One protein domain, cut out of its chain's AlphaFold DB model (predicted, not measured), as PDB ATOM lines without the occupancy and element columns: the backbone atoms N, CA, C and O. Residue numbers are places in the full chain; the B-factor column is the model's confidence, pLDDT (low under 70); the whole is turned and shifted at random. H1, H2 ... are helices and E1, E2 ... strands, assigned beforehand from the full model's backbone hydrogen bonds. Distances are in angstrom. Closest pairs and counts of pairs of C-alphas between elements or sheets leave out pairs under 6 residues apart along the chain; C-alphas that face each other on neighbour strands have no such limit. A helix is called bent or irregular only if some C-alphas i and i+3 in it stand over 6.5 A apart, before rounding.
ATOM      1  N   VAL A  79     211.371 178.029 280.372       93.00
ATOM      2  CA  VAL A  79     211.009 179.426 280.648       93.00
ATOM      3  C   VAL A  79     209.881 179.542 281.665       93.00
ATOM      4  O   VAL A  79     209.764 180.563 282.344       93.00
ATOM      5  N   HIS A  80     209.064 178.497 281.831       93.94
ATOM      6  CA  HIS A  80     207.922 178.542 282.737       93.94
ATOM      7  C   HIS A  80     207.482 177.160 283.239       93.94
ATOM      8  O   HIS A  80     207.650 176.153 282.550       93.94
ATOM      9  N   PHE A  81     206.891 177.146 284.435       93.56
ATOM     10  CA  PHE A  81     206.259 175.986 285.054       93.56
ATOM     11  C   PHE A  81     204.992 176.432 285.779       93.56
ATOM     12  O   PHE A  81     205.021 177.391 286.551       93.56
ATOM     13  N   GLU A  82     203.906 175.700 285.579       95.31
ATOM     14  CA  GLU A  82     202.639 175.928 286.272       95.31
ATOM     15  C   GLU A  82     201.800 174.652 286.283       95.31
ATOM     16  O   GLU A  82     202.128 173.673 285.603       95.31
ATOM     17  N   LYS A  83     200.715 174.640 287.062       96.62
ATOM     18  CA  LYS A  83     199.762 173.532 286.999       96.62
ATOM     19  C   LYS A  83     199.052 173.556 285.651       96.62
ATOM     20  O   LYS A  83     198.597 174.608 285.207       96.62
ATOM     21  N   ILE A  84     198.866 172.387 285.038       97.62
ATOM     22  CA  ILE A  84     198.159 172.282 283.751       97.62
ATOM     23  C   ILE A  84     196.744 172.860 283.829       97.62
ATOM     24  O   ILE A  84     196.289 173.522 282.900       97.62
ATOM     25  N   LYS A  85     196.067 172.694 284.970       97.06
ATOM     26  CA  LYS A  85     194.743 173.276 285.212       97.06
ATOM     27  C   LYS A  85     194.748 174.804 285.101       97.06
ATOM     28  O   LYS A  85     193.835 175.358 284.493       97.06
ATOM     29  N   ASP A  86     195.756 175.467 285.662       96.81
ATOM     30  CA  ASP A  86     195.847 176.930 285.670       96.81
ATOM     31  C   ASP A  86     196.106 177.457 284.255       96.81
ATOM     32  O   ASP A  86     195.454 178.408 283.817       96.81
ATOM     33  N   PHE A  87     196.942 176.756 283.489       97.44
ATOM     34  CA  PHE A  87     197.185 177.079 282.088       97.44
ATOM     35  C   PHE A  87     195.950 176.877 281.205       97.44
ATOM     36  O   PHE A  87     195.619 177.734 280.392       97.44
ATOM     37  N   ILE A  88     195.203 175.783 281.387       98.25
ATOM     38  CA  ILE A  88     193.945 175.556 280.658       98.25
ATOM     39  C   ILE A  88     192.909 176.637 280.995       98.25
ATOM     40  O   ILE A  88     192.197 177.101 280.103       98.25
ATOM     41  N   LEU A  89     192.835 177.082 282.255       97.50
ATOM     42  CA  LEU A  89     191.992 178.216 282.642       97.50
ATOM     43  C   LEU A  89     192.455 179.519 281.980       97.50
ATOM     44  O   LEU A  89     191.611 180.287 281.518       97.50
ATOM     45  N   PHE A  90     193.764 179.759 281.897       96.88
ATOM     46  CA  PHE A  90     194.334 180.886 281.160       96.88
ATOM     47  C   PHE A  90     193.936 180.849 279.676       96.88
ATOM     48  O   PHE A  90     193.408 181.838 279.174       96.88
ATOM     49  N   LEU A  91     194.098 179.715 278.991       97.88
ATOM     50  CA  LEU A  91     193.716 179.575 277.581       97.88
ATOM     51  C   LEU A  91     192.214 179.798 277.377       97.88
ATOM     52  O   LEU A  91     191.812 180.543 276.487       97.88
ATOM     53  N   ARG A  92     191.378 179.225 278.251       98.06
ATOM     54  CA  ARG A  92     189.920 179.410 278.217       98.06
ATOM     55  C   ARG A  92     189.517 180.873 278.376       98.06
ATOM     56  O   ARG A  92     188.662 181.345 277.636       98.06
ATOM     57  N   LYS A  93     190.128 181.589 279.326       97.50
ATOM     58  CA  LYS A  93     189.881 183.027 279.536       97.50
ATOM     59  C   LYS A  93     190.272 183.871 278.320       97.50
ATOM     60  O   LYS A  93     189.702 184.936 278.132       97.50
ATOM     61  N   ASN A  94     191.214 183.393 277.507       97.50
ATOM     62  CA  ASN A  94     191.665 184.045 276.277       97.50
ATOM     63  C   ASN A  94     190.974 183.498 275.011       97.50
ATOM     64  O   ASN A  94     191.456 183.735 273.910       97.50
ATOM     65  N   GLY A  95     189.851 182.783 275.153       97.88
ATOM     66  CA  GLY A  95     188.991 182.406 274.027       97.88
ATOM     67  C   GLY A  95     189.393 181.140 273.268       97.88
ATOM     68  O   GLY A  95     188.790 180.857 272.241       97.88
ATOM     69  N   ILE A  96     190.359 180.359 273.762       98.62
ATOM     70  CA  ILE A  96     190.747 179.090 273.127       98.62
ATOM     71  C   ILE A  96     189.627 178.051 273.244       98.62
ATOM     72  O   ILE A  96     189.061 177.847 274.325       98.62
ATOM     73  N   SER A  97     189.363 177.341 272.151       98.56
ATOM     74  CA  SER A  97     188.334 176.315 272.013       98.56
ATOM     75  C   SER A  97     188.457 175.188 273.041       98.56
ATOM     76  O   SER A  97     189.531 174.864 273.569       98.56
ATOM     77  N   LYS A  98     187.322 174.544 273.339       98.56
ATOM     78  CA  LYS A  98     187.298 173.374 274.227       98.56
ATOM     79  C   LYS A  98     188.059 172.203 273.604       98.56
ATOM     80  O   LYS A  98     188.654 171.414 274.330       98.56
ATOM     81  N   GLU A  99     188.047 172.094 272.284       98.62
ATOM     82  CA  GLU A  99     188.721 171.073 271.489       98.62
ATOM     83  C   GLU A  99     190.236 171.175 271.670       98.62
ATOM     84  O   GLU A  99     190.865 170.192 272.060       98.62
ATOM     85  N   THR A 100     190.809 172.369 271.518       98.69
ATOM     86  CA  THR A 100     192.236 172.612 271.777       98.69
ATOM     87  C   THR A 100     192.601 172.359 273.235       98.69
ATOM     88  O   THR A 100     193.595 171.683 273.510       98.69
ATOM     89  N   GLN A 101     191.774 172.799 274.191       98.62
ATOM     90  CA  GLN A 101     191.984 172.491 275.614       98.62
ATOM     91  C   GLN A 101     192.018 170.973 275.875       98.62
ATOM     92  O   GLN A 101     192.896 170.487 276.591       98.62
ATOM     93  N   LYS A 102     191.093 170.204 275.280       98.62
ATOM     94  CA  LYS A 102     191.063 168.736 275.384       98.62
ATOM     95  C   LYS A 102     192.303 168.107 274.755       98.62
ATOM     96  O   LYS A 102     192.891 167.223 275.369       98.62
ATOM     97  N   THR A 103     192.721 168.567 273.575       98.56
ATOM     98  CA  THR A 103     193.943 168.095 272.908       98.56
ATOM     99  C   THR A 103     195.166 168.277 273.799       98.56
ATOM    100  O   THR A 103     195.940 167.336 273.969       98.56
ATOM    101  N   LEU A 104     195.315 169.450 274.423       98.38
ATOM    102  CA  LEU A 104     196.414 169.719 275.350       98.38
ATOM    103  C   LEU A 104     196.385 168.785 276.563       98.38
ATOM    104  O   LEU A 104     197.426 168.245 276.923       98.38
ATOM    105  N   LEU A 105     195.216 168.547 277.164       98.44
ATOM    106  CA  LEU A 105     195.073 167.634 278.305       98.44
ATOM    107  C   LEU A 105     195.382 166.177 277.929       98.44
ATOM    108  O   LEU A 105     196.117 165.507 278.655       98.44
ATOM    109  N   LEU A 106     194.887 165.710 276.777       98.19
ATOM    110  CA  LEU A 106     195.187 164.375 276.248       98.19
ATOM    111  C   LEU A 106     196.686 164.202 275.999       98.19
ATOM    112  O   LEU A 106     197.262 163.191 276.394       98.19
ATOM    113  N   PHE A 107     197.334 165.193 275.384       98.00
ATOM    114  CA  PHE A 107     198.775 165.173 275.145       98.00
ATOM    115  C   PHE A 107     199.583 165.232 276.451       98.00
ATOM    116  O   PHE A 107     200.587 164.531 276.612       98.00
ATOM    117  N   HIS A 108     199.150 166.068 277.397       97.88
ATOM    118  CA  HIS A 108     199.806 166.274 278.685       97.88
ATOM    119  C   HIS A 108     199.835 164.984 279.504       97.88
ATOM    120  O   HIS A 108     200.913 164.463 279.803       97.88
ATOM    121  N   TYR A 109     198.661 164.421 279.797       97.00
ATOM    122  CA  TYR A 109     198.552 163.207 280.602       97.00
ATOM    123  C   TYR A 109     198.978 161.958 279.836       97.00
ATOM    124  O   TYR A 109     199.596 161.064 280.418       97.00
ATOM    125  N   GLY A 110     198.696 161.913 278.534       96.81
ATOM    126  CA  GLY A 110     199.082 160.814 277.661       96.81
ATOM    127  C   GLY A 110     198.464 159.473 278.042       96.81
ATOM    128  O   GLY A 110     199.012 158.441 277.678       96.81
ATOM    129  N   ASP A 111     197.372 159.476 278.805       96.12
ATOM    130  CA  ASP A 111     196.762 158.273 279.372       96.12
ATOM    131  C   ASP A 111     195.342 157.998 278.858       96.12
ATOM    132  O   ASP A 111     194.590 157.210 279.434       96.12
ATOM    133  N   GLY A 112     194.966 158.678 277.772       95.75
ATOM    134  CA  GLY A 112     193.639 158.603 277.165       95.75
ATOM    135  C   GLY A 112     192.556 159.389 277.912       95.75
ATOM    136  O   GLY A 112     191.429 159.460 277.428       95.75
ATOM    137  N   THR A 113     192.873 160.008 279.054       96.69
ATOM    138  CA  THR A 113     191.924 160.792 279.854       96.69
ATOM    139  C   THR A 113     192.273 162.281 279.856       96.69
ATOM    140  O   THR A 113     193.365 162.694 279.475       96.69
ATOM    141  N   LEU A 114     191.328 163.112 280.305       97.19
ATOM    142  CA  LEU A 114     191.527 164.560 280.464       97.19
ATOM    143  C   LEU A 114     191.985 164.952 281.876       97.19
ATOM    144  O   LEU A 114     192.215 166.129 282.141       97.19
ATOM    145  N   THR A 115     192.055 163.981 282.785       95.19
ATOM    146  CA  THR A 115     192.186 164.181 284.236       95.19
ATOM    147  C   THR A 115     193.372 163.434 284.836       95.19
ATOM    148  O   THR A 115     193.564 163.472 286.046       95.19
ATOM    149  N   GLY A 116     194.155 162.724 284.021       93.56
ATOM    150  CA  GLY A 116     195.319 161.979 284.496       93.56
ATOM    151  C   GLY A 116     194.990 160.670 285.220       93.56
ATOM    152  O   GLY A 116     195.852 160.147 285.939       93.56
ATOM    153  N   SER A 117     193.761 160.162 285.065       94.31
ATOM    154  CA  SER A 117     193.236 158.968 285.741       94.31
ATOM    155  C   SER A 117     193.388 157.680 284.925       94.31
ATOM    156  O   SER A 117     192.905 156.628 285.344       94.31
ATOM    157  N   GLY A 118     194.019 157.742 283.751       92.75
ATOM    158  CA  GLY A 118     194.208 156.582 282.887       92.75
ATOM    159  C   GLY A 118     195.220 155.582 283.454       92.75
ATOM    160  O   GLY A 118     196.180 155.945 284.138       92.75
ATOM    161  N   LYS A 119     195.000 154.294 283.158       90.88
ATOM    162  CA  LYS A 119     195.833 153.177 283.643       90.88
ATOM    163  C   LYS A 119     197.079 152.920 282.798       90.88
ATOM    164  O   LYS A 119     198.020 152.298 283.280       90.88
ATOM    165  N   ILE A 120     197.092 153.361 281.543       93.69
ATOM    166  CA  ILE A 120     198.211 153.175 280.611       93.69
ATOM    167  C   ILE A 120     198.628 154.553 280.135       93.69
ATOM    168  O   ILE A 120     197.779 155.320 279.702       93.69
ATOM    169  N   ARG A 121     199.923 154.859 280.220       93.94
ATOM    170  CA  ARG A 121     200.497 156.139 279.803       93.94
ATOM    171  C   ARG A 121     201.373 155.903 278.588       93.94
ATOM    172  O   ARG A 121     202.291 155.094 278.651       93.94
ATOM    173  N   LYS A 122     201.114 156.630 277.510       94.94
ATOM    174  CA  LYS A 122     201.883 156.537 276.275       94.94
ATOM    175  C   LYS A 122     203.122 157.438 276.312       94.94
ATOM    176  O   LYS A 122     203.085 158.542 276.879       94.94
ATOM    177  N   PRO A 123     204.241 156.999 275.717       94.25
ATOM    178  CA  PRO A 123     205.400 157.847 275.506       94.25
ATOM    179  C   PRO A 123     205.120 158.922 274.441       94.25
ATOM    180  O   PRO A 123     204.112 158.913 273.738       94.25
ATOM    181  N   PHE A 124     206.016 159.905 274.355       93.44
ATOM    182  CA  PHE A 124     205.854 161.066 273.474       93.44
ATOM    183  C   PHE A 124     205.731 160.692 271.990       93.44
ATOM    184  O   PHE A 124     204.858 161.224 271.314       93.44
ATOM    185  N   ASN A 125     206.580 159.782 271.508       94.62
ATOM    186  CA  ASN A 125     206.634 159.336 270.114       94.62
ATOM    187  C   ASN A 125     205.330 158.678 269.645       94.62
ATOM    188  O   ASN A 125     204.960 158.848 268.492       94.62
ATOM    189  N   GLU A 126     204.617 157.980 270.529       95.69
ATOM    190  CA  GLU A 126     203.297 157.426 270.210       95.69
ATOM    191  C   GLU A 126     202.221 158.520 270.205       95.69
ATOM    192  O   GLU A 126     201.422 158.611 269.278       95.69
ATOM    193  N   LEU A 127     202.232 159.417 271.199       95.19
ATOM    194  CA  LEU A 127     201.205 160.457 271.331       95.19
ATOM    195  C   LEU A 127     201.181 161.452 270.172       95.19
ATOM    196  O   LEU A 127     200.102 161.886 269.777       95.19
ATOM    197  N   ILE A 128     202.343 161.845 269.645       95.38
ATOM    198  CA  ILE A 128     202.397 162.773 268.505       95.38
ATOM    199  C   ILE A 128     201.850 162.150 267.218       95.38
ATOM    200  O   ILE A 128     201.388 162.884 266.352       95.38
ATOM    201  N   VAL A 129     201.874 160.818 267.105       96.50
ATOM    202  CA  VAL A 129     201.265 160.090 265.987       96.50
ATOM    203  C   VAL A 129     199.757 159.994 266.212       96.50
ATOM    204  O   VAL A 129     198.985 160.450 265.374       96.50
ATOM    205  N   ASP A 130     199.337 159.506 267.382       96.56
ATOM    206  CA  ASP A 130     197.920 159.314 267.728       96.56
ATOM    207  C   ASP A 130     197.098 160.610 267.701       96.56
ATOM    208  O   ASP A 130     195.895 160.602 267.432       96.56
ATOM    209  N   LEU A 131     197.726 161.731 268.060       97.25
ATOM    210  CA  LEU A 131     197.065 163.026 268.196       97.25
ATOM    211  C   LEU A 131     197.432 164.001 267.075       97.25
ATOM    212  O   LEU A 131     197.062 165.166 267.195       97.25
ATOM    213  N   LYS A 132     198.118 163.561 266.011       97.12
ATOM    214  CA  LYS A 132     198.680 164.430 264.964       97.12
ATOM    215  C   LYS A 132     197.697 165.504 264.486       97.12
ATOM    216  O   LYS A 132     197.921 166.687 264.734       97.12
ATOM    217  N   ASP A 133     196.563 165.100 263.920       97.50
ATOM    218  CA  ASP A 133     195.578 166.033 263.350       97.50
ATOM    219  C   ASP A 133     194.978 166.975 264.405       97.50
ATOM    220  O   ASP A 133     194.628 168.124 264.127       97.50
ATOM    221  N   LYS A 134     194.845 166.497 265.649       98.00
ATOM    222  CA  LYS A 134     194.345 167.302 266.770       98.00
ATOM    223  C   LYS A 134     195.379 168.336 267.203       98.00
ATOM    224  O   LYS A 134     195.002 169.469 267.493       98.00
ATOM    225  N   ILE A 135     196.656 167.955 267.249       97.94
ATOM    226  CA  ILE A 135     197.777 168.839 267.576       97.94
ATOM    227  C   ILE A 135     197.943 169.892 266.483       97.94
ATOM    228  O   ILE A 135     198.103 171.060 266.812       97.94
ATOM    229  N   GLU A 136     197.852 169.521 265.207       96.88
ATOM    230  CA  GLU A 136     197.931 170.468 264.091       96.88
ATOM    231  C   GLU A 136     196.821 171.524 264.175       96.88
ATOM    232  O   GLU A 136     197.107 172.721 264.155       96.88
ATOM    233  N   LYS A 137     195.567 171.104 264.393       97.06
ATOM    234  CA  LYS A 137     194.439 172.029 264.606       97.06
ATOM    235  C   LYS A 137     194.629 172.915 265.838       97.06
ATOM    236  O   LYS A 137     194.408 174.120 265.762       97.06
ATOM    237  N   ALA A 138     195.073 172.333 266.953       97.94
ATOM    238  CA  ALA A 138     195.371 173.084 268.167       97.94
ATOM    239  C   ALA A 138     196.469 174.127 267.929       97.94
ATOM    240  O   ALA A 138     196.332 175.272 268.343       97.94
ATOM    241  N   ASN A 139     197.535 173.761 267.218       97.31
ATOM    242  CA  ASN A 139     198.640 174.655 266.906       97.31
ATOM    243  C   ASN A 139     198.198 175.831 266.028       97.31
ATOM    244  O   ASN A 139     198.653 176.945 266.268       97.31
ATOM    245  N   LEU A 140     197.294 175.630 265.064       95.81
ATOM    246  CA  LEU A 140     196.743 176.736 264.268       95.81
ATOM    247  C   LEU A 140     196.041 177.779 265.149       95.81
ATOM    248  O   LEU A 140     196.243 178.977 264.970       95.81
ATOM    249  N   GLU A 141     195.257 177.330 266.128       96.88
ATOM    250  CA  GLU A 141     194.543 178.217 267.050       96.88
ATOM    251  C   GLU A 141     195.489 178.899 268.059       96.88
ATOM    252  O   GLU A 141     195.427 180.111 268.291       96.88
ATOM    253  N   LEU A 142     196.408 178.121 268.634       97.31
ATOM    254  CA  LEU A 142     197.375 178.559 269.641       97.31
ATOM    255  C   LEU A 142     198.392 179.579 269.105       97.31
ATOM    256  O   LEU A 142     198.936 180.362 269.882       97.31
ATOM    257  N   ASN A 143     198.635 179.605 267.793       96.69
ATOM    258  CA  ASN A 143     199.607 180.495 267.155       96.69
ATOM    259  C   ASN A 143     199.012 181.800 266.600       96.69
ATOM    260  O   ASN A 143     199.637 182.480 265.784       96.69
ATOM    261  N   SER A 144     197.833 182.216 267.067       96.06
ATOM    262  CA  SER A 144     197.392 183.597 266.842       96.06
ATOM    263  C   SER A 144     198.320 184.591 267.557       96.06
ATOM    264  O   SER A 144     198.829 184.325 268.649       96.06
ATOM    265  N   SER A 145     198.532 185.773 266.967       96.62
ATOM    266  CA  SER A 145     199.393 186.811 267.561       96.62
ATOM    267  C   SER A 145     198.969 187.181 268.987       96.62
ATOM    268  O   SER A 145     199.825 187.341 269.852       96.62
ATOM    269  N   PHE A 146     197.659 187.222 269.245       97.06
ATOM    270  CA  PHE A 146     197.099 187.484 270.569       97.06
ATOM    271  C   PHE A 146     197.526 186.435 271.609       97.06
ATOM    272  O   PHE A 146     197.971 186.785 272.701       97.06
ATOM    273  N   ILE A 147     197.443 185.144 271.274       97.62
ATOM    274  CA  ILE A 147     197.785 184.060 272.207       97.62
ATOM    275  C   ILE A 147     199.294 183.962 272.417       97.62
ATOM    276  O   ILE A 147     199.734 183.741 273.551       97.62
ATOM    277  N   ILE A 148     200.089 184.190 271.367       97.50
ATOM    278  CA  ILE A 148     201.551 184.270 271.468       97.50
ATOM    279  C   ILE A 148     201.955 185.374 272.439       97.50
ATOM    280  O   ILE A 148     202.728 185.120 273.361       97.50
ATOM    281  N   GLU A 149     201.400 186.574 272.274       97.25
ATOM    282  CA  GLU A 149     201.680 187.703 273.154       97.25
ATOM    283  C   GLU A 149     201.284 187.399 274.603       97.25
ATOM    284  O   GLU A 149     202.122 187.479 275.502       97.25
ATOM    285  N   LYS A 150     200.039 186.971 274.847       96.31
ATOM    286  CA  LYS A 150     199.564 186.654 276.206       96.31
ATOM    287  C   LYS A 150     200.410 185.576 276.879       96.31
ATOM    288  O   LYS A 150     200.712 185.679 278.068       96.31
ATOM    289  N   THR A 151     200.813 184.561 276.121       96.06
ATOM    290  CA  THR A 151     201.665 183.487 276.633       96.06
ATOM    291  C   THR A 151     203.077 183.983 276.899       96.06
ATOM    292  O   THR A 151     203.633 183.627 277.927       96.06
ATOM    293  N   PHE A 152     203.647 184.838 276.047       96.31
ATOM    294  CA  PHE A 152     204.959 185.444 276.285       96.31
ATOM    295  C   PHE A 152     204.976 186.263 277.580       96.31
ATOM    296  O   PHE A 152     205.867 186.072 278.409       96.31
ATOM    297  N   TYR A 153     203.959 187.098 277.810       94.69
ATOM    298  CA  TYR A 153     203.862 187.868 279.052       94.69
ATOM    299  C   TYR A 153     203.746 186.958 280.283       94.69
ATOM    300  O   TYR A 153     204.538 187.076 281.218       94.69
ATOM    301  N   ARG A 154     202.859 185.957 280.252       93.50
ATOM    302  CA  ARG A 154     202.717 184.978 281.346       93.50
ATOM    303  C   ARG A 154     203.994 184.161 281.577       93.50
ATOM    304  O   ARG A 154     204.451 183.975 282.706       93.50
ATOM    305  N   ALA A 155     204.581 183.637 280.508       93.62
ATOM    306  CA  ALA A 155     205.679 182.689 280.586       93.62
ATOM    307  C   ALA A 155     207.008 183.368 280.927       93.62
ATOM    308  O   ALA A 155     207.775 182.810 281.714       93.62
ATOM    309  N   CYS A 156     207.261 184.562 280.389       94.31
ATOM    310  CA  CYS A 156     208.591 185.168 280.370       94.31
ATOM    311  C   CYS A 156     208.679 186.523 281.087       94.31
ATOM    312  O   CYS A 156     209.771 186.867 281.528       94.31
ATOM    313  N   ILE A 157     207.576 187.271 281.222       94.31
ATOM    314  CA  ILE A 157     207.608 188.667 281.695       94.31
ATOM    315  C   ILE A 157     207.059 188.827 283.113       94.31
ATOM    316  O   ILE A 157     207.759 189.352 283.977       94.31
ATOM    317  N   ASP A 158     205.844 188.341 283.362       88.94
ATOM    318  CA  ASP A 158     205.112 188.556 284.617       88.94
ATOM    319  C   ASP A 158     205.139 187.307 285.508       88.94
ATOM    320  O   ASP A 158     205.261 187.384 286.730       88.94
ATOM    321  N   GLY A 159     205.084 186.122 284.895       83.81
ATOM    322  CA  GLY A 159     204.876 184.868 285.611       83.81
ATOM    323  C   GLY A 159     203.394 184.556 285.815       83.81
ATOM    324  O   GLY A 159     202.538 184.930 285.015       83.81
ATOM    325  N   ASN A 160     203.090 183.808 286.877       73.00
ATOM    326  CA  ASN A 160     201.722 183.359 287.160       73.00
ATOM    327  C   ASN A 160     200.810 184.474 287.682       73.00
ATOM    328  O   ASN A 160     199.591 184.366 287.554       73.00
ATOM    329  N   THR A 197     206.112 175.628 262.677       76.50
ATOM    330  CA  THR A 197     205.323 174.477 263.110       76.50
ATOM    331  C   THR A 197     206.200 173.469 263.836       76.50
ATOM    332  O   THR A 197     207.232 173.044 263.318       76.50
ATOM    333  N   TYR A 198     205.748 173.033 265.009       87.25
ATOM    334  CA  TYR A 198     206.281 171.872 265.715       87.25
ATOM    335  C   TYR A 198     205.287 170.709 265.658       87.25
ATOM    336  O   TYR A 198     204.074 170.919 265.641       87.25
ATOM    337  N   TYR A 199     205.804 169.478 265.714       90.69
ATOM    338  CA  TYR A 199     204.988 168.261 265.846       90.69
ATOM    339  C   TYR A 199     204.312 168.129 267.218       90.69
ATOM    340  O   TYR A 199     203.411 167.316 267.395       90.69
ATOM    341  N   SER A 200     204.751 168.909 268.207       94.06
ATOM    342  CA  SER A 200     204.134 168.986 269.530       94.06
ATOM    343  C   SER A 200     203.293 170.256 269.676       94.06
ATOM    344  O   SER A 200     203.479 171.217 268.916       94.06
ATOM    345  N   PRO A 201     202.409 170.313 270.687       96.81
ATOM    346  CA  PRO A 201     201.748 171.554 271.048       96.81
ATOM    347  C   PRO A 201     202.753 172.675 271.326       96.81
ATOM    348  O   PRO A 201     203.733 172.480 272.056       96.81
ATOM    349  N   HIS A 202     202.523 173.841 270.730       96.75
ATOM    350  CA  HIS A 202     203.390 175.007 270.881       96.75
ATOM    351  C   HIS A 202     202.617 176.319 270.719       96.75
ATOM    352  O   HIS A 202     201.525 176.353 270.157       96.75
ATOM    353  N   ILE A 203     203.215 177.397 271.223       96.50
ATOM    354  CA  ILE A 203     202.758 178.778 271.077       96.50
ATOM    355  C   ILE A 203     203.972 179.622 270.675       96.50
ATOM    356  O   ILE A 203     204.878 179.866 271.476       96.50
ATOM    357  N   GLY A 204     204.017 180.051 269.419       94.62
ATOM    358  CA  GLY A 204     205.187 180.673 268.812       94.62
ATOM    359  C   GLY A 204     206.415 179.756 268.930       94.62
ATOM    360  O   GLY A 204     206.329 178.568 268.632       94.62
ATOM    361  N   PRO A 205     207.568 180.252 269.405       93.94
ATOM    362  CA  PRO A 205     208.762 179.421 269.574       93.94
ATOM    363  C   PRO A 205     208.734 178.547 270.845       93.94
ATOM    364  O   PRO A 205     209.718 177.864 271.140       93.94
ATOM    365  N   MET A 206     207.653 178.596 271.631       95.56
ATOM    366  CA  MET A 206     207.566 177.930 272.927       95.56
ATOM    367  C   MET A 206     206.813 176.602 272.829       95.56
ATOM    368  O   MET A 206     205.630 176.579 272.492       95.56
ATOM    369  N   THR A 207     207.460 175.492 273.180       95.62
ATOM    370  CA  THR A 207     206.830 174.168 273.238       95.62
ATOM    371  C   THR A 207     206.168 173.934 274.594       95.62
ATOM    372  O   THR A 207     206.695 174.319 275.644       95.62
ATOM    373  N   ILE A 208     205.002 173.286 274.577       95.81
ATOM    374  CA  ILE A 208     204.243 172.908 275.774       95.81
ATOM    375  C   ILE A 208     204.398 171.404 275.983       95.81
ATOM    376  O   ILE A 208     204.134 170.602 275.089       95.81
ATOM    377  N   GLN A 209     204.813 171.004 277.180       94.50
ATOM    378  CA  GLN A 209     205.062 169.601 277.520       94.50
ATOM    379  C   GLN A 209     204.771 169.341 279.004       94.50
ATOM    380  O   GLN A 209     204.901 170.253 279.825       94.50
ATOM    381  N   PRO A 210     204.404 168.105 279.382       95.56
ATOM    382  CA  PRO A 210     204.282 167.754 280.789       95.56
ATOM    383  C   PRO A 210     205.650 167.846 281.470       95.56
ATOM    384  O   PRO A 210     206.664 167.431 280.905       95.56
ATOM    385  N   TYR A 211     205.683 168.341 282.708       95.12
ATOM    386  CA  TYR A 211     206.905 168.324 283.513       95.12
ATOM    387  C   TYR A 211     207.339 166.885 283.819       95.12
ATOM    388  O   TYR A 211     208.527 166.565 283.837       95.12
ATOM    389  N   LEU A 212     206.362 166.000 284.017       93.88
ATOM    390  CA  LEU A 212     206.566 164.567 284.126       93.88
ATOM    391  C   LEU A 212     205.308 163.835 283.661       93.88
ATOM    392  O   LEU A 212     204.235 164.085 284.190       93.88
ATOM    393  N   ARG A 213     205.436 162.866 282.752       92.50
ATOM    394  CA  ARG A 213     204.324 161.949 282.439       92.50
ATOM    395  C   ARG A 213     204.333 160.682 283.294       92.50
ATOM    396  O   ARG A 213     203.275 160.151 283.606       92.50
ATOM    397  N   ASP A 214     205.528 160.238 283.699       93.19
ATOM    398  CA  ASP A 214     205.757 159.007 284.470       93.19
ATOM    399  C   ASP A 214     205.224 157.754 283.749       93.19
ATOM    400  O   ASP A 214     204.423 156.993 284.281       93.19
ATOM    401  N   VAL A 215     205.668 157.560 282.501       92.00
ATOM    402  CA  VAL A 215     205.245 156.458 281.612       92.00
ATOM    403  C   VAL A 215     205.404 155.083 282.274       92.00
ATOM    404  O   VAL A 215     204.524 154.241 282.160       92.00
ATOM    405  N   ASN A 216     206.490 154.888 283.031       90.94
ATOM    406  CA  ASN A 216     206.837 153.605 283.647       90.94
ATOM    407  C   ASN A 216     206.380 153.460 285.107       90.94
ATOM    408  O   ASN A 216     206.740 152.472 285.738       90.94
ATOM    409  N   TYR A 217     205.643 154.430 285.664       90.19
ATOM    410  CA  TYR A 217     205.152 154.395 287.054       90.19
ATOM    411  C   TYR A 217     206.254 154.256 288.121       90.19
ATOM    412  O   TYR A 217     206.039 153.672 289.182       90.19
ATOM    413  N   LYS A 218     207.459 154.773 287.848       91.69
ATOM    414  CA  LYS A 218     208.629 154.646 288.743       91.69
ATOM    415  C   LYS A 218     208.931 155.924 289.521       91.69
ATOM    416  O   LYS A 218     209.787 155.918 290.406       91.69
ATOM    417  N   SER A 219     208.298 157.043 289.175       89.88
ATOM    418  CA  SER A 219     208.614 158.323 289.799       89.88
ATOM    419  C   SER A 219     208.103 158.403 291.234       89.88
ATOM    420  O   SER A 219     206.918 158.246 291.495       89.88
ATOM    421  N   LYS A 220     208.981 158.803 292.159       91.88
ATOM    422  CA  LYS A 220     208.597 159.192 293.528       91.88
ATOM    423  C   LYS A 220     207.911 160.566 293.599       91.88
ATOM    424  O   LYS A 220     207.456 160.972 294.657       91.88
ATOM    425  N   ASN A 221     207.855 161.300 292.486       91.00
ATOM    426  CA  ASN A 221     207.321 162.661 292.405       91.00
ATOM    427  C   ASN A 221     206.096 162.718 291.480       91.00
ATOM    428  O   ASN A 221     206.063 163.504 290.532       91.00
ATOM    429  N   THR A 222     205.105 161.859 291.712       89.38
ATOM    430  CA  THR A 222     203.918 161.719 290.851       89.38
ATOM    431  C   THR A 222     203.085 162.996 290.751       89.38
ATOM    432  O   THR A 222     202.496 163.238 289.702       89.38
ATOM    433  N   PHE A 223     203.112 163.866 291.766       90.75
ATOM    434  CA  PHE A 223     202.454 165.180 291.729       90.75
ATOM    435  C   PHE A 223     202.926 166.060 290.556       90.75
ATOM    436  O   PHE A 223     202.185 166.912 290.077       90.75
ATOM    437  N   LYS A 224     204.149 165.840 290.044       94.00
ATOM    438  CA  LYS A 224     204.689 166.554 288.874       94.00
ATOM    439  C   LYS A 224     203.896 166.276 287.594       94.00
ATOM    440  O   LYS A 224     204.049 167.022 286.631       94.00
ATOM    441  N   ARG A 225     203.041 165.246 287.588       94.31
ATOM    442  CA  ARG A 225     202.100 164.964 286.498       94.31
ATOM    443  C   ARG A 225     201.081 166.068 286.287       94.31
ATOM    444  O   ARG A 225     200.640 166.245 285.164       94.31
ATOM    445  N   ASP A 226     200.755 166.845 287.312       96.44
ATOM    446  CA  ASP A 226     199.811 167.958 287.178       96.44
ATOM    447  C   ASP A 226     200.489 169.281 286.818       96.44
ATOM    448  O   ASP A 226     199.830 170.316 286.751       96.44
ATOM    449  N   TYR A 227     201.798 169.257 286.557       97.19
ATOM    450  CA  TYR A 227     202.573 170.427 286.173       97.19
ATOM    451  C   TYR A 227     202.996 170.328 284.718       97.19
ATOM    452  O   TYR A 227     203.530 169.309 284.280       97.19
ATOM    453  N   LEU A 228     202.783 171.407 283.974       96.38
ATOM    454  CA  LEU A 228     203.376 171.584 282.659       96.38
ATOM    455  C   LEU A 228     204.693 172.347 282.777       96.38
ATOM    456  O   LEU A 228     204.961 173.046 283.757       96.38
ATOM    457  N   GLN A 229     205.498 172.231 281.733       95.81
ATOM    458  CA  GLN A 229     206.696 173.017 281.512       95.81
ATOM    459  C   GLN A 229     206.605 173.648 280.122       95.81
ATOM    460  O   GLN A 229     206.320 172.959 279.144       95.81
ATOM    461  N   ILE A 230     206.883 174.945 280.033       96.44
ATOM    462  CA  ILE A 230     207.050 175.645 278.757       96.44
ATOM    463  C   ILE A 230     208.545 175.748 278.480       96.44
ATOM    464  O   ILE A 230     209.308 176.217 279.338       96.44
ATOM    465  N   LYS A 231     208.964 175.302 277.296       95.12
ATOM    466  CA  LYS A 231     210.353 175.381 276.843       95.12
ATOM    467  C   LYS A 231     210.495 176.281 275.628       95.12
ATOM    468  O   LYS A 231     209.616 176.324 274.782       95.12
ATOM    469  N   TRP A 232     211.632 176.953 275.525       94.25
ATOM    470  CA  TRP A 232     212.045 177.743 274.375       94.25
ATOM    471  C   TRP A 232     213.461 177.323 273.979       94.25
ATOM    472  O   TRP A 232     214.455 177.862 274.454       94.25
ATOM    473  N   HIS A 233     213.541 176.324 273.102       90.50
ATOM    474  CA  HIS A 233     214.794 175.637 272.754       90.50
ATOM    475  C   HIS A 233     215.843 176.524 272.082       90.50
ATOM    476  O   HIS A 233     217.040 176.317 272.236       90.50
ATOM    477  N   TYR A 234     215.391 177.529 271.337       91.44
ATOM    478  CA  TYR A 234     216.260 178.431 270.585       91.44
ATOM    479  C   TYR A 234     216.316 179.827 271.207       91.44
ATOM    480  O   TYR A 234     216.483 180.807 270.491       91.44
ATOM    481  N   PHE A 235     216.157 179.935 272.532       93.19
ATOM    482  CA  PHE A 235     216.056 181.231 273.209       93.19
ATOM    483  C   PHE A 235     217.269 182.136 272.955       93.19
ATOM    484  O   PHE A 235     217.091 183.289 272.572       93.19
TER     485      PHE A 235
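This is residues 79 to 160 and 197 to 235 of the 247 residues of an uncharacterized protein of Firmicutes bacterium CAG:449 (UniProt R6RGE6). A small sheet of three short strands, E1, E3 and E2, is covered on one face by the helical hairpin H1 and H2 and by H5, which crosses the strands: two layers, helices on one face of a sheet. H4 packs on H2, away from the sheet. The 121 printed residues include, in chain order, E1 H1 H2 H3 H4 H5 E2 H6 E3; the sheet is antiparallel and the class mixed. The whole is compact, with a radius of gyration of the C-alphas of 13.5 A and spans of 37 by 29 by 28 A.

The strands are E1, residues 79 to 83, from C-alpha 79 at (211.009, 179.426, 280.648), E2, residues 206 to 210, and E3, residues 227 to 231, which ends with C-alpha 231 at (210.353, 175.381, 276.843). The helices are H1, 84 to 93, H2, 98 to 109, 16.5 A long, H3, 124 to 130, H4, 132 to 142, H5, 145 to 158, 18.1 A long, and H6, 222 to 226. H5 is irregular: C-alphas 155 and 158 are 7.1 A apart.

E3 is antiparallel to E1, with N 228 and O 82 2.9 A apart, and to E2, with N 229 and O 209 2.8 A apart, each within hydrogen-bond range. H5 runs across the strands, at 88 degrees to E1 on the local plane; the closest C-alphas, of His 80 and Ala 155, are 5.2 A apart. H1 and H2 touch at a shallow tilt of 13 degrees, opposite ways, closest at C-alphas Ile 88 and Gln 101, 6.2 A. H2 touches H4 with residues 99 to 104 alone, closest at C-alphas Thr 100 and Ala 138, 4.8 A. H3 is close to but not clearly touching H2, C-alphas Phe 107 and Leu 127 being closest at 6.5 A. H6 only grazes the sheet with residues 223 to 226. Every O i to N i+4 pair is within hydrogen-bond range in H1, H2 and H4, against 2 of 3 in H3, 9 of 10 in H5 and 0 of 1 in H6, where 2 of 2 O i to N i+3 pairs are.

The C-alphas farthest apart, of Ser 145 and Lys 218, are 39.6 A apart. Residues 161 to 196 are not printed, and C-alphas 160 and 197 are 25.9 A apart across the cut. The links H2 to H3 and E2 to H6 are long. No printed residue is under 70 in pLDDT.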